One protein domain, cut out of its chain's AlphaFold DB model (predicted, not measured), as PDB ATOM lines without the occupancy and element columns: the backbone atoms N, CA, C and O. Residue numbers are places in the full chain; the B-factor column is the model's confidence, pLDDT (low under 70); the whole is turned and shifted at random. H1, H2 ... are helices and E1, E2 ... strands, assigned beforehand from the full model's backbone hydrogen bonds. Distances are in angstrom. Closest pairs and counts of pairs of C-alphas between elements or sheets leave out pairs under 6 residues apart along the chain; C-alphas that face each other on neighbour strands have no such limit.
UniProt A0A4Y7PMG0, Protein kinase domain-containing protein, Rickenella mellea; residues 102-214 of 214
ATOM      1  N   PRO A 102      20.099   8.050  47.595       90.31
ATOM      2  CA  PRO A 102      20.509   7.287  48.766       90.31
ATOM      3  C   PRO A 102      22.034   7.233  48.883       90.31
ATOM      4  O   PRO A 102      22.749   7.197  47.879       90.31
ATOM      5  N   ASP A 103      22.522   7.219  50.124       89.25
ATOM      6  CA  ASP A 103      23.947   7.085  50.464       89.25
ATOM      7  C   ASP A 103      24.861   8.151  49.824       89.25
ATOM      8  O   ASP A 103      26.079   7.972  49.718       89.25
ATOM      9  N   ALA A 104      24.277   9.270  49.392       91.50
ATOM     10  CA  ALA A 104      25.002  10.428  48.908       91.50
ATOM     11  C   ALA A 104      25.724  11.145  50.052       91.50
ATOM     12  O   ALA A 104      25.142  11.439  51.097       91.50
ATOM     13  N   ILE A 105      26.988  11.480  49.820       90.94
ATOM     14  CA  ILE A 105      27.816  12.262  50.732       90.94
ATOM     15  C   ILE A 105      28.142  13.588  50.037       90.94
ATOM     16  O   ILE A 105      28.641  13.563  48.908       90.94
ATOM     17  N   PRO A 106      27.884  14.744  50.674       90.50
ATOM     18  CA  PRO A 106      28.333  16.029  50.156       90.50
ATOM     19  C   PRO A 106      29.848  16.057  49.979       90.50
ATOM     20  O   PRO A 106      30.588  15.538  50.818       90.50
ATOM     21  N   LEU A 107      30.323  16.711  48.926       86.19
ATOM     22  CA  LEU A 107      31.735  16.709  48.560       86.19
ATOM     23  C   LEU A 107      32.638  17.262  49.674       86.19
ATOM     24  O   LEU A 107      33.730  16.740  49.876       86.19
ATOM     25  N   HIS A 108      32.176  18.247  50.457       84.62
ATOM     26  CA  HIS A 108      32.938  18.780  51.604       84.62
ATOM     27  C   HIS A 108      33.159  17.764  52.734       84.62
ATOM     28  O   HIS A 108      34.068  17.942  53.541       84.62
ATOM     29  N   ASN A 109      32.341  16.713  52.800       87.56
ATOM     30  CA  ASN A 109      32.460  15.647  53.794       87.56
ATOM     31  C   ASN A 109      33.285  14.458  53.284       87.56
ATOM     32  O   ASN A 109      33.524  13.508  54.031       87.56
ATOM     33  N   MET A 110      33.718  14.480  52.021       81.44
ATOM     34  CA  MET A 110      34.584  13.447  51.466       81.44
ATOM     35  C   MET A 110      36.052  13.705  51.796       81.44
ATOM     36  O   MET A 110      36.505  14.843  51.907       81.44
ATOM     37  N   ASN A 111      36.836  12.628  51.880       80.25
ATOM     38  CA  ASN A 111      38.288  12.761  51.866       80.25
ATOM     39  C   ASN A 111      38.726  13.282  50.482       80.25
ATOM     40  O   ASN A 111      38.392  12.656  49.473       80.25
ATOM     41  N   LYS A 112      39.490  14.382  50.428       72.75
ATOM     42  CA  LYS A 112      39.991  14.974  49.174       72.75
ATOM     43  C   LYS A 112      40.734  13.953  48.299       72.75
ATOM     44  O   LYS A 112      40.518  13.934  47.092       72.75
ATOM     45  N   ASP A 113      41.467  13.014  48.904       72.81
ATOM     46  CA  ASP A 113      42.201  11.951  48.190       72.81
ATOM     47  C   ASP A 113      41.287  10.979  47.419       72.81
ATOM     48  O   ASP A 113      41.735  10.230  46.550       72.81
ATOM     49  N   SER A 114      39.990  10.957  47.742       75.62
ATOM     50  CA  SER A 114      39.001  10.118  47.056       75.62
ATOM     51  C   SER A 114      38.398  10.779  45.811       75.62
ATOM     52  O   SER A 114      37.716  10.110  45.028       75.62
ATOM     53  N   ILE A 115      38.677  12.068  45.585       75.50
ATOM     54  CA  ILE A 115      38.253  12.801  44.393       75.50
ATOM     55  C   ILE A 115      39.255  12.508  43.277       75.50
ATOM     56  O   ILE A 115      40.298  13.140  43.148       75.50
ATOM     57  N   SER A 116      38.938  11.517  42.445       75.75
ATOM     58  CA  SER A 116      39.790  11.192  41.300       75.75
ATOM     59  C   SER A 116      39.782  12.306  40.246       75.75
ATOM     60  O   SER A 116      38.763  12.963  40.019       75.75
ATOM     61  N   LEU A 117      40.887  12.432  39.506       74.00
ATOM     62  CA  LEU A 117      40.984  13.336  38.354       74.00
ATOM     63  C   LEU A 117      39.886  13.084  37.300       74.00
ATOM     64  O   LEU A 117      39.424  14.009  36.637       74.00
ATOM     65  N   THR A 118      39.451  11.836  37.136       76.62
ATOM     66  CA  THR A 118      38.374  11.483  36.201       76.62
ATOM     67  C   THR A 118      37.032  12.067  36.641       76.62
ATOM     68  O   THR A 118      36.312  12.625  35.817       76.62
ATOM     69  N   LEU A 119      36.717  11.984  37.937       77.88
ATOM     70  CA  LEU A 119      35.491  12.550  38.504       77.88
ATOM     71  C   LEU A 119      35.499  14.080  38.379       77.88
ATOM     72  O   LEU A 119      34.562  14.674  37.855       77.88
ATOM     73  N   ALA A 120      36.616  14.689  38.755       76.31
ATOM     74  CA  ALA A 120      36.920  16.100  38.565       76.31
ATOM     75  C   ALA A 120      36.663  16.606  37.130       76.31
ATOM     76  O   ALA A 120      35.902  17.550  36.925       76.31
ATOM     77  N   LYS A 121      37.245  15.943  36.122       76.06
ATOM     78  CA  LYS A 121      37.019  16.271  34.703       76.06
ATOM     79  C   LYS A 121      35.556  16.140  34.303       76.06
ATOM     80  O   LYS A 121      35.052  16.986  33.575       76.06
ATOM     81  N   SER A 122      34.877  15.097  34.782       80.06
ATOM     82  CA  SER A 122      33.470  14.883  34.444       80.06
ATOM     83  C   SER A 122      32.573  16.035  34.906       80.06
ATOM     84  O   SER A 122      31.621  16.360  34.205       80.06
ATOM     85  N   PHE A 123      32.915  16.718  36.007       82.00
ATOM     86  CA  PHE A 123      32.207  17.929  36.428       82.00
ATOM     87  C   PHE A 123      32.441  19.112  35.492       82.00
ATOM     88  O   PHE A 123      31.502  19.817  35.151       82.00
ATOM     89  N   LEU A 124      33.672  19.351  35.040       82.88
ATOM     90  CA  LEU A 124      33.915  20.456  34.107       82.88
ATOM     91  C   LEU A 124      33.151  20.254  32.798       82.88
ATOM     92  O   LEU A 124      32.550  21.194  32.283       82.88
ATOM     93  N   GLU A 125      33.126  19.023  32.293       85.88
ATOM     94  CA  GLU A 125      32.364  18.699  31.089       85.88
ATOM     95  C   GLU A 125      30.851  18.809  31.323       85.88
ATOM     96  O   GLU A 125      30.154  19.359  30.472       85.88
ATOM     97  N   ILE A 126      30.332  18.395  32.490       90.12
ATOM     98  CA  ILE A 126      28.903  18.575  32.797       90.12
ATOM     99  C   ILE A 126      28.516  20.055  32.855       90.12
ATOM    100  O   ILE A 126      27.482  20.436  32.313       90.12
ATOM    101  N   LEU A 127      29.360  20.902  33.451       90.94
ATOM    102  CA  LEU A 127      29.102  22.337  33.543       90.94
ATOM    103  C   LEU A 127      29.123  22.999  32.166       90.94
ATOM    104  O   LEU A 127      28.226  23.775  31.856       90.94
ATOM    105  N   LYS A 128      30.078  22.646  31.295       90.19
ATOM    106  CA  LYS A 128      30.075  23.109  29.895       90.19
ATOM    107  C   LYS A 128      28.770  22.744  29.188       90.19
ATOM    108  O   LYS A 128      28.197  23.572  28.483       90.19
ATOM    109  N   GLU A 129      28.272  21.531  29.409       94.06
ATOM    110  CA  GLU A 129      27.004  21.081  28.841       94.06
ATOM    111  C   GLU A 129      25.782  21.810  29.432       94.06
ATOM    112  O   GLU A 129      24.805  22.043  28.708       94.06
ATOM    113  N   PHE A 130      25.821  22.205  30.710       95.31
ATOM    114  CA  PHE A 130      24.795  23.063  31.316       95.31
ATOM    115  C   PHE A 130      24.822  24.456  30.684       95.31
ATOM    116  O   PHE A 130      23.790  24.940  30.213       95.31
ATOM    117  N   HIS A 131      26.011  25.053  30.560       94.50
ATOM    118  CA  HIS A 131      26.201  26.359  29.931       94.50
ATOM    119  C   HIS A 131      25.715  26.355  28.477       94.50
ATOM    120  O   HIS A 131      25.025  27.282  28.054       94.50
ATOM    121  N   ALA A 132      25.995  25.294  27.714       93.56
ATOM    122  CA  ALA A 132      25.509  25.136  26.342       93.56
ATOM    123  C   ALA A 132      23.970  25.088  26.247       93.56
ATOM    124  O   ALA A 132      23.400  25.454  25.221       93.56
ATOM    125  N   ARG A 133      23.290  24.680  27.325       96.12
ATOM    126  CA  ARG A 133      21.820  24.689  27.455       96.12
ATOM    127  C   ARG A 133      21.282  25.939  28.138       96.12
ATOM    128  O   ARG A 133      20.099  26.007  28.468       96.12
ATOM    129  N   GLY A 134      22.132  26.944  28.319       95.81
ATOM    130  CA  GLY A 134      21.730  28.222  28.872       95.81
ATOM    131  C   GLY A 134      21.446  28.167  30.367       95.81
ATOM    132  O   GLY A 134      20.512  28.832  30.811       95.81
ATOM    133  N   VAL A 135      22.188  27.354  31.121       96.38
ATOM    134  CA  VAL A 135      22.100  27.282  32.584       96.38
ATOM    135  C   VAL A 135      23.494  27.426  33.176       96.38
ATOM    136  O   VAL A 135      24.379  26.643  32.850       96.38
ATOM    137  N   VAL A 136      23.668  28.403  34.060       94.81
ATOM    138  CA  VAL A 136      24.781  28.492  35.013       94.81
ATOM    139  C   VAL A 136      24.190  28.240  36.398       94.81
ATOM    140  O   VAL A 136      23.148  28.809  36.723       94.81
ATOM    141  N   HIS A 137      24.822  27.388  37.198       93.75
ATOM    142  CA  HIS A 137      24.372  27.046  38.545       93.75
ATOM    143  C   HIS A 137      24.480  28.245  39.498       93.75
ATOM    144  O   HIS A 137      23.540  28.515  40.238       93.75
ATOM    145  N   ASN A 138      25.596  28.986  39.445       90.12
ATOM    146  CA  ASN A 138      25.827  30.279  40.112       90.12
ATOM    147  C   ASN A 138      25.822  30.260  41.662       90.12
ATOM    148  O   ASN A 138      26.179  31.250  42.294       90.12
ATOM    149  N   ASP A 139      25.516  29.121  42.282       88.38
ATOM    150  CA  ASP A 139      25.831  28.837  43.694       88.38
ATOM    151  C   ASP A 139      26.568  27.499  43.868       88.38
ATOM    152  O   ASP A 139      26.269  26.676  44.739       88.38
ATOM    153  N   LEU A 140      27.489  27.196  42.948       87.25
ATOM    154  CA  LEU A 140      28.193  25.921  42.983       87.25
ATOM    155  C   LEU A 140      29.212  25.914  44.127       87.25
ATOM    156  O   LEU A 140      30.181  26.671  44.133       87.25
ATOM    157  N   ASN A 141      29.002  25.022  45.092       86.19
ATOM    158  CA  ASN A 141      29.879  24.851  46.242       86.19
ATOM    159  C   ASN A 141      29.976  23.367  46.655       86.19
ATOM    160  O   ASN A 141      29.232  22.514  46.176       86.19
ATOM    161  N   TYR A 142      30.896  23.036  47.567       84.69
ATOM    162  CA  TYR A 142      31.115  21.653  48.025       84.69
ATOM    163  C   TYR A 142      29.903  21.012  48.739       84.69
ATOM    164  O   TYR A 142      29.886  19.798  48.954       84.69
ATOM    165  N   GLY A 143      28.937  21.804  49.206       87.62
ATOM    166  CA  GLY A 143      27.660  21.334  49.753       87.62
ATOM    167  C   GLY A 143      26.682  20.890  48.672       87.62
ATOM    168  O   GLY A 143      25.959  19.918  48.880       87.62
ATOM    169  N   ASN A 144      26.763  21.516  47.500       92.31
ATOM    170  CA  ASN A 144      25.816  21.344  46.396       92.31
ATOM    171  C   ASN A 144      26.278  20.298  45.372       92.31
ATOM    172  O   ASN A 144      25.662  20.093  44.328       92.31
ATOM    173  N   ILE A 145      27.356  19.581  45.698       90.62
ATOM    174  CA  ILE A 145      27.836  18.424  44.951       90.62
ATOM    175  C   ILE A 145      27.734  17.203  45.854       90.62
ATOM    176  O   ILE A 145      28.444  17.080  46.852       90.62
ATOM    177  N   LEU A 146      26.862  16.278  45.481       91.50
ATOM    178  CA  LEU A 146      26.658  15.014  46.168       91.50
ATOM    179  C   LEU A 146      27.381  13.900  45.424       91.50
ATOM    180  O   LEU A 146      27.258  13.792  44.209       91.50
ATOM    181  N   VAL A 147      28.086  13.028  46.136       89.12
ATOM    182  CA  VAL A 147      28.736  11.852  45.548       89.12
ATOM    183  C   VAL A 147      28.183  10.590  46.192       89.12
ATOM    184  O   VAL A 147      28.136  10.470  47.412       89.12
ATOM    185  N   CYS A 148      27.790   9.623  45.372       87.62
ATOM    186  CA  CYS A 148      27.358   8.299  45.808       87.62
ATOM    187  C   CYS A 148      28.131   7.216  45.048       87.62
ATOM    188  O   CYS A 148      28.737   7.469  44.004       87.62
ATOM    189  N   ARG A 149      28.104   5.982  45.550       81.50
ATOM    190  CA  ARG A 149      28.574   4.824  44.781       81.50
ATOM    191  C   ARG A 149      27.413   4.254  43.973       81.50
ATOM    192  O   ARG A 149      26.344   4.005  44.517       81.50
ATOM    193  N   SER A 150      27.607   4.034  42.678       72.56
ATOM    194  CA  SER A 150      26.704   3.185  41.898       72.56
ATOM    195  C   SER A 150      26.833   1.723  42.312       72.56
ATOM    196  O   SER A 150      27.813   1.307  42.928       72.56
ATOM    197  N   GLU A 151      25.856   0.921  41.893       71.94
ATOM    198  CA  GLU A 151      25.806  -0.528  42.121       71.94
ATOM    199  C   GLU A 151      27.059  -1.265  41.616       71.94
ATOM    200  O   GLU A 151      27.467  -2.272  42.186       71.94
ATOM    201  N   ASN A 152      27.716  -0.739  40.577       74.25
ATOM    202  CA  ASN A 152      28.970  -1.268  40.033       74.25
ATOM    203  C   ASN A 152      30.235  -0.771  40.776       74.25
ATOM    204  O   ASN A 152      31.350  -1.008  40.315       74.25
ATOM    205  N   GLY A 153      30.077  -0.050  41.890       72.75
ATOM    206  CA  GLY A 153      31.165   0.482  42.713       72.75
ATOM    207  C   GLY A 153      31.819   1.767  42.196       72.75
ATOM    208  O   GLY A 153      32.733   2.274  42.849       72.75
ATOM    209  N   GLN A 154      31.376   2.316  41.060       74.56
ATOM    210  CA  GLN A 154      31.885   3.591  40.546       74.56
ATOM    211  C   GLN A 154      31.309   4.776  41.331       74.56
ATOM    212  O   GLN A 154      30.170   4.749  41.786       74.56
ATOM    213  N   ALA A 155      32.095   5.837  41.507       78.88
ATOM    214  CA  ALA A 155      31.574   7.077  42.067       78.88
ATOM    215  C   ALA A 155      30.704   7.785  41.016       78.88
ATOM    216  O   ALA A 155      31.141   7.983  39.881       78.88
ATOM    217  N   ARG A 156      29.490   8.174  41.402       82.88
ATOM    218  CA  ARG A 156      28.608   9.066  40.645       82.88
ATOM    219  C   ARG A 156      28.434  10.345  41.428       82.88
ATOM    220  O   ARG A 156      28.316  10.293  42.650       82.88
ATOM    221  N   ALA A 157      28.366  11.460  40.723       87.44
ATOM    222  CA  ALA A 157      28.119  12.735  41.351       87.44
ATOM    223  C   ALA A 157      26.898  13.435  40.775       87.44
ATOM    224  O   ALA A 157      26.610  13.327  39.583       87.44
ATOM    225  N   PHE A 158      26.221  14.151  41.659       92.25
ATOM    226  CA  PHE A 158      25.019  14.908  41.399       92.25
ATOM    227  C   PHE A 158      25.253  16.352  41.814       92.25
ATOM    228  O   PHE A 158      25.717  16.609  42.925       92.25
ATOM    229  N   ILE A 159      24.922  17.273  40.923       94.12
ATOM    230  CA  ILE A 159      24.793  18.691  41.235       94.12
ATOM    231  C   ILE A 159      23.339  18.911  41.660       94.12
ATOM    232  O   ILE A 159      22.412  18.439  40.993       94.12
ATOM    233  N   ILE A 160      23.157  19.552  42.805       94.94
ATOM    234  CA  ILE A 160      21.857  19.846  43.415       94.94
ATOM    235  C   ILE A 160      21.759  21.336  43.712       94.94
ATOM    236  O   ILE A 160      22.777  22.009  43.660       94.94
ATOM    237  N   ASP A 161      20.573  21.789  44.124       92.50
ATOM    238  CA  ASP A 161      20.357  23.143  44.647       92.50
ATOM    239  C   ASP A 161      20.552  24.234  43.580       92.50
ATOM    240  O   ASP A 161      21.475  25.047  43.612       92.50
ATOM    241  N   PHE A 162      19.633  24.244  42.610       92.44
ATOM    242  CA  PHE A 162      19.563  25.282  41.583       92.44
ATOM    243  C   PHE A 162      18.678  26.438  42.070       92.44
ATOM    244  O   PHE A 162      17.816  26.885  41.321       92.44
ATOM    245  N   GLU A 163      18.858  26.912  43.307       81.88
ATOM    246  CA  GLU A 163      18.062  28.016  43.871       81.88
ATOM    247  C   GLU A 163      18.404  29.381  43.246       81.88
ATOM    248  O   GLU A 163      17.558  30.272  43.207       81.88
ATOM    249  N   HIS A 164      19.628  29.560  42.730       85.19
ATOM    250  CA  HIS A 164      20.089  30.841  42.174       85.19
ATOM    251  C   HIS A 164      20.682  30.746  40.755       85.19
ATOM    252  O   HIS A 164      21.710  31.383  40.492       85.19
ATOM    253  N   PRO A 165      20.083  29.994  39.811       88.06
ATOM    254  CA  PRO A 165      20.702  29.754  38.529       88.06
ATOM    255  C   PRO A 165      20.609  31.011  37.665       88.06
ATOM    256  O   PRO A 165      19.598  31.718  37.644       88.06
ATOM    257  N   CYS A 166      21.654  31.270  36.884       92.00
ATOM    258  CA  CYS A 166      21.557  32.235  35.800       92.00
ATOM    259  C   CYS A 166      21.111  31.507  34.536       92.00
ATOM    260  O   CYS A 166      21.792  30.613  34.028       92.00
ATOM    261  N   LEU A 167      19.954  31.905  34.023       94.06
ATOM    262  CA  LEU A 167      19.348  31.314  32.843       94.06
ATOM    263  C   LEU A 167      19.611  32.207  31.636       94.06
ATOM    264  O   LEU A 167      19.379  33.413  31.677       94.06
ATOM    265  N   ARG A 168      20.072  31.612  30.536       94.44
ATOM    266  CA  ARG A 168      20.206  32.321  29.264       94.44
ATOM    267  C   ARG A 168      18.824  32.719  28.760       94.44
ATOM    268  O   ARG A 168      17.943  31.863  28.640       94.44
ATOM    269  N   GLU A 169      18.654  33.989  28.431       91.56
ATOM    270  CA  GLU A 169      17.430  34.501  27.820       91.56
ATOM    271  C   GLU A 169      17.697  34.814  26.342       91.56
ATOM    272  O   GLU A 169      18.084  33.936  25.572       91.56
ATOM    273  N   SER A 170      17.539  36.070  25.929       92.00
ATOM    274  CA  SER A 170      17.814  36.536  24.569       92.00
ATOM    275  C   SER A 170      19.274  36.953  24.345       92.00
ATOM    276  O   SER A 170      19.550  37.709  23.416       92.00
ATOM    277  N   ASN A 171      20.203  36.517  25.203       93.44
ATOM    278  CA  ASN A 171      21.620  36.868  25.092       93.44
ATOM    279  C   ASN A 171      22.222  36.280  23.809       93.44
ATOM    280  O   ASN A 171      22.014  35.100  23.489       93.44
ATOM    281  N   SER A 172      23.024  37.077  23.109       94.50
ATOM    282  CA  SER A 172      23.909  36.587  22.049       94.50
ATOM    283  C   SER A 172      24.922  35.574  22.597       94.50
ATOM    284  O   SER A 172      25.132  35.479  23.806       94.50
ATOM    285  N   ASP A 173      25.556  34.794  21.717       92.44
ATOM    286  CA  ASP A 173      26.560  33.808  22.149       92.44
ATOM    287  C   ASP A 173      27.745  34.463  22.869       92.44
ATOM    288  O   ASP A 173      28.244  33.904  23.841       92.44
ATOM    289  N   ALA A 174      28.152  35.663  22.440       93.06
ATOM    290  CA  ALA A 174      29.228  36.416  23.080       93.06
ATOM    291  C   ALA A 174      28.832  36.900  24.484       93.06
ATOM    292  O   ALA A 174      29.550  36.641  25.442       93.06
ATOM    293  N   GLU A 175      27.656  37.518  24.627       93.19
ATOM    294  CA  GLU A 175      27.159  37.959  25.940       93.19
ATOM    295  C   GLU A 175      26.972  36.778  26.896       93.19
ATOM    296  O   GLU A 175      27.264  36.879  28.083       93.19
ATOM    297  N   TRP A 176      26.489  35.643  26.386       93.56
ATOM    298  CA  TRP A 176      26.346  34.443  27.197       93.56
ATOM    299  C   TRP A 176      27.699  33.877  27.637       93.56
ATOM    300  O   TRP A 176      27.847  33.504  28.798       93.56
ATOM    301  N   ALA A 177      28.692  33.848  26.744       90.06
ATOM    302  CA  ALA A 177      30.047  33.435  27.094       90.06
ATOM    303  C   ALA A 177      30.651  34.337  28.185       90.06
ATOM    304  O   ALA A 177      31.244  33.823  29.135       90.06
ATOM    305  N   ASP A 178      30.429  35.653  28.105       89.00
ATOM    306  CA  ASP A 178      30.868  36.606  29.129       89.00
ATOM    307  C   ASP A 178      30.187  36.344  30.483       89.00
ATOM    308  O   ASP A 178      30.852  36.335  31.519       89.00
ATOM    309  N   ILE A 179      28.877  36.069  30.488       89.19
ATOM    310  CA  ILE A 179      28.130  35.708  31.705       89.19
ATOM    311  C   ILE A 179      28.697  34.424  32.324       89.19
ATOM    312  O   ILE A 179      29.016  34.396  33.512       89.19
ATOM    313  N   VAL A 180      28.871  33.371  31.520       88.75
ATOM    314  CA  VAL A 180      29.442  32.089  31.967       88.75
ATOM    315  C   VAL A 180      30.837  32.285  32.564       88.75
ATOM    316  O   VAL A 180      31.165  31.679  33.584       88.75
ATOM    317  N   HIS A 181      31.654  33.145  31.955       85.06
ATOM    318  CA  HIS A 181      32.986  33.460  32.455       85.06
ATOM    319  C   HIS A 181      32.941  34.171  33.819       85.06
ATOM    320  O   HIS A 181      33.721  33.841  34.712       85.06
ATOM    321  N   GLN A 182      32.013  35.113  34.005       82.56
ATOM    322  CA  GLN A 182      31.921  35.933  35.218       82.56
ATOM    323  C   GLN A 182      31.312  35.205  36.424       82.56
ATOM    324  O   GLN A 182      31.735  35.452  37.552       82.56
ATOM    325  N   LEU A 183      30.335  34.321  36.211       81.31
ATOM    326  CA  LEU A 183      29.571  33.692  37.301       81.31
ATOM    327  C   LEU A 183      30.284  32.511  37.979       81.31
ATOM    328  O   LEU A 183      29.812  31.988  38.982       81.31
ATOM    329  N   GLY A 184      31.466  32.128  37.498       74.38
ATOM    330  CA  GLY A 184      32.458  31.471  38.345       74.38
ATOM    331  C   GLY A 184      32.272  29.980  38.641       74.38
ATOM    332  O   GLY A 184      33.177  29.427  39.255       74.38
ATOM    333  N   ASP A 185      31.224  29.291  38.173       82.19
ATOM    334  CA  ASP A 185      31.065  27.832  38.373       82.19
ATOM    335  C   ASP A 185      32.306  27.050  37.914       82.19
ATOM    336  O   ASP A 185      32.873  26.231  38.644       82.19
ATOM    337  N   THR A 186      32.784  27.363  36.705       77.69
ATOM    338  CA  THR A 186      34.011  26.779  36.156       77.69
ATOM    339  C   THR A 186      35.212  27.141  37.025       77.69
ATOM    340  O   THR A 186      36.021  26.277  37.344       77.69
ATOM    341  N   ARG A 187      35.326  28.401  37.464       78.56
ATOM    342  CA  ARG A 187      36.450  28.884  38.284       78.56
ATOM    343  C   ARG A 187      36.505  28.179  39.637       78.56
ATOM    344  O   ARG A 187      37.572  27.724  40.041       78.56
ATOM    345  N   PHE A 188      35.358  28.041  40.299       80.69
ATOM    346  CA  PHE A 188      35.218  27.304  41.547       80.69
ATOM    347  C   PHE A 188      35.647  25.845  41.371       80.69
ATOM    348  O   PHE A 188      36.497  25.361  42.120       80.69
ATOM    349  N   MET A 189      35.134  25.162  40.341       78.94
ATOM    350  CA  MET A 189      35.510  23.770  40.093       78.94
ATOM    351  C   MET A 189      36.999  23.610  39.828       78.94
ATOM    352  O   MET A 189      37.600  22.669  40.335       78.94
ATOM    353  N   LEU A 190      37.618  24.525  39.085       77.81
ATOM    354  CA  LEU A 190      39.060  24.483  38.843       77.81
ATOM    355  C   LEU A 190      39.860  24.678  40.131       77.81
ATOM    356  O   LEU A 190      40.800  23.920  40.357       77.81
ATOM    357  N   GLY A 191      39.454  25.605  41.004       77.56
ATOM    358  CA  GLY A 191      40.052  25.757  42.335       77.56
ATOM    359  C   GLY A 191      39.947  24.472  43.164       77.56
ATOM    360  O   GLY A 191      40.932  24.014  43.742       77.56
ATOM    361  N   LEU A 192      38.786  23.812  43.127       74.19
ATOM    362  CA  LEU A 192      38.585  22.508  43.761       74.19
ATOM    363  C   LEU A 192      39.544  21.445  43.211       74.19
ATOM    364  O   LEU A 192      40.087  20.651  43.988       74.19
ATOM    365  N   LEU A 193      39.771  21.428  41.893       70.31
ATOM    366  CA  LEU A 193      40.705  20.494  41.260       70.31
ATOM    367  C   LEU A 193      42.148  20.772  41.675       70.31
ATOM    368  O   LEU A 193      42.871  19.826  41.984       70.31
ATOM    369  N   GLN A 194      42.554  22.043  41.715       75.62
ATOM    370  CA  GLN A 194      43.889  22.453  42.161       75.62
ATOM    371  C   GLN A 194      44.148  21.983  43.592       75.62
ATOM    372  O   GLN A 194      45.162  21.337  43.855       75.62
ATOM    373  N   GLU A 195      43.202  22.227  44.500       73.62
ATOM    374  CA  GLU A 195      43.332  21.816  45.898       73.62
ATOM    375  C   GLU A 195      43.333  20.298  46.093       73.62
ATOM    376  O   GLU A 195      44.043  19.793  46.961       73.62
ATOM    377  N   SER A 196      42.502  19.573  45.341       66.75
ATOM    378  CA  SER A 196      42.300  18.135  45.565       66.75
ATOM    379  C   SER A 196      43.352  17.277  44.866       66.75
ATOM    380  O   SER A 196      43.631  16.171  45.315       66.75
ATOM    381  N   LEU A 197      43.933  17.765  43.765       66.00
ATOM    382  CA  LEU A 197      44.867  16.999  42.937       66.00
ATOM    383  C   LEU A 197      46.309  17.514  43.015       66.00
ATOM    384  O   LEU A 197      47.209  16.841  42.514       66.00
ATOM    385  N   GLY A 198      46.542  18.690  43.611       64.50
ATOM    386  CA  GLY A 198      47.872  19.303  43.695       64.50
ATOM    387  C   GLY A 198      48.466  19.657  42.327       64.50
ATOM    388  O   GLY A 198      49.685  19.697  42.176       64.50
ATOM    389  N   ILE A 199      47.621  19.851  41.311       61.97
ATOM    390  CA  ILE A 199      48.055  20.123  39.939       61.97
ATOM    391  C   ILE A 199      48.148  21.637  39.750       61.97
ATOM    392  O   ILE A 199      47.142  22.335  39.847       61.97
ATOM    393  N   GLU A 200      49.349  22.140  39.464       59.25
ATOM    394  CA  GLU A 200      49.594  23.572  39.236       59.25
ATOM    395  C   GLU A 200      49.042  24.058  37.880       59.25
ATOM    396  O   GLU A 200      48.603  25.200  37.768       59.25
ATOM    397  N   ASP A 201      48.987  23.189  36.861       59.53
ATOM    398  CA  ASP A 201      48.543  23.541  35.503       59.53
ATOM    399  C   ASP A 201      47.138  23.012  35.190       59.53
ATOM    400  O   ASP A 201      46.931  22.066  34.424       59.53
ATOM    401  N   VAL A 202      46.148  23.632  35.826       57.06
ATOM    402  CA  VAL A 202      44.731  23.333  35.597       57.06
ATOM    403  C   VAL A 202      44.206  23.962  34.292       57.06
ATOM    404  O   VAL A 202      43.251  23.460  33.700       57.06
ATOM    405  N   SER A 203      44.902  24.968  33.760       54.91
ATOM    406  CA  SER A 203      44.642  25.618  32.466       54.91
ATOM    407  C   SER A 203      44.719  24.636  31.291       54.91
ATOM    408  O   SER A 203      43.901  24.681  30.370       54.91
ATOM    409  N   SER A 204      45.652  23.682  31.355       55.16
ATOM    410  CA  SER A 204      45.800  22.613  30.358       55.16
ATOM    411  C   SER A 204      44.564  21.702  30.208       55.16
ATOM    412  O   SER A 204      44.423  21.026  29.188       55.16
ATOM    413  N   PHE A 205      43.641  21.696  31.180       54.69
ATOM    414  CA  PHE A 205      42.454  20.829  31.173       54.69
ATOM    415  C   PHE A 205      41.275  21.398  30.388       54.69
ATOM    416  O   PHE A 205      40.420  20.628  29.951       54.69
ATOM    417  N   ILE A 206      41.204  22.720  30.215       53.62
ATOM    418  CA  ILE A 206      40.057  23.361  29.557       53.62
ATOM    419  C   ILE A 206      40.302  23.518  28.049       53.62
ATOM    420  O   ILE A 206      39.349  23.682  27.294       53.62
ATOM    421  N   GLY A 207      41.556  23.410  27.593       48.12
ATOM    422  CA  GLY A 207      41.934  23.691  26.203       48.12
ATOM    423  C   GLY A 207      41.952  25.187  25.865       48.12
ATOM    424  O   GLY A 207      42.305  25.548  24.747       48.12
ATOM    425  N   GLU A 208      41.634  26.049  26.834       49.19
ATOM    426  CA  GLU A 208      41.648  27.505  26.730       49.19
ATOM    427  C   GLU A 208      42.269  28.119  27.988       49.19
ATOM    428  O   GLU A 208      42.144  27.583  29.093       49.19
ATOM    429  N   ALA A 209      42.958  29.248  27.815       41.66
ATOM    430  CA  ALA A 209      43.555  29.993  28.912       41.66
ATOM    431  C   ALA A 209      42.449  30.663  29.736       41.66
ATOM    432  O   ALA A 209      41.881  31.669  29.318       41.66
ATOM    433  N   ILE A 210      42.148  30.112  30.911       48.25
ATOM    434  CA  ILE A 210      41.333  30.805  31.908       48.25
ATOM    435  C   ILE A 210      42.277  31.651  32.750       48.25
ATOM    436  O   ILE A 210      43.167  31.122  33.417       48.25
ATOM    437  N   ASP A 211      42.096  32.968  32.693       44.88
ATOM    438  CA  ASP A 211      42.845  33.887  33.535       44.88
ATOM    439  C   ASP A 211      42.363  33.734  34.981       44.88
ATOM    440  O   ASP A 211      41.231  34.061  35.337       44.88
ATOM    441  N   ILE A 212      43.216  33.147  35.815       44.22
ATOM    442  CA  ILE A 212      42.899  32.824  37.209       44.22
ATOM    443  C   ILE A 212      43.054  34.069  38.108       44.22
ATOM    444  O   ILE A 212      42.684  34.018  39.281       44.22
ATOM    445  N   ASN A 213      43.547  35.193  37.565       37.34
ATOM    446  CA  ASN A 213      44.053  36.350  38.316       37.34
ATOM    447  C   ASN A 213      43.268  37.669  38.137       37.34
ATOM    448  O   ASN A 213      43.856  38.741  38.287       37.34
ATOM    449  N   SER A 214      41.963  37.622  37.859       35.66
ATOM    450  CA  SER A 214      41.090  38.815  37.839       35.66
ATOM    451  C   SER A 214      40.023  38.829  38.928       35.66
ATOM    452  O   SER A 214      39.394  37.769  39.174       35.66
TER     453      SER A 214
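What this domain is: This is residues 102 to 214 of the 214 residues of the protein "Protein kinase domain-containing protein" of Rickenella mellea (UniProt A0A4Y7PMG0). Two helices, H1 and H3, lie side by side and run opposite ways as the core, with a small two-stranded hairpin, E1 and E2, beside H1 and a third helix, H2, at the end where H1 finishes and H3 begins. Long loops join H1 to E1 and E2 to H2, while the links from E1 to E2 and from H2 to H3 are tight, and the tail, residues 198 to 214, folds back along the helix pair on the side away from the hairpin. The printed part has 113 residues with three named helices and two named strands, in the order H1, E1, E2, H2, H3, and the sheet E1 - E2 is antiparallel. The class is mixed, helices and strands, with under half of the residues in named elements. The whole is compact, with a radius of gyration of the C-alphas of 14.5 A and spans of 42 by 32 by 21 A.

How they stand to each other: Before the first helix, residues 105 to 106 pair antiparallel with residues 146 to 147 of E1, residues 145 to 149. H1, residues 117 to 132, touches H3, residues 185 to 197, and they run opposite ways at a shallow tilt of 3 degrees; their closest C-alphas are those of Ala 120 and Leu 193, 6.4 A apart. In the long link from H1 to E1, residues 135 to 136 pair antiparallel with residues 166 to 167. E1 and E2, residues 155 to 159, form an antiparallel hairpin at 153 degrees, with N 146 and O 158 at 2.8 A and N 148 and O 156 at 2.9 A, both within hydrogen-bond range. The closest C-alphas of H1 and E2 are those of Leu 119 and Ala 155, 7.6 A apart. H2, residues 173 to 182, is close to H1 but not clearly touching, at a steep tilt of 44 degrees; the closest C-alphas, those of His 131 and Val 180, are 6.9 A apart. H2 and H3 meet only through their link, which is tight. H3 is apart from both strands. In H1, H2 and H3 every O i to N i+4 pair is within hydrogen-bond range.

Where its parts are: H1 begins at C-alpha 117 (40.984, 13.336, 38.354) and is 22.9 A long. E1 measures 13.6 A and E2 13.5 A. H2 spans 14.3 A from C-alpha 173 (26.560, 33.808, 22.149). H3 spans 18.1 A and ends at C-alpha 197 (44.867, 16.999, 42.937).

The domain as a whole: The two C-alphas farthest apart are those of Gly 153 and Ser 170, at 42.5 A. The printed part has no cut. The links from H1 to E1, 12 residues, and from E2 to H2, 13 residues, are long. The mean pLDDT of the printed part is 79.9, and residues 196 to 214 are under 70; residue 214 is the chain's last.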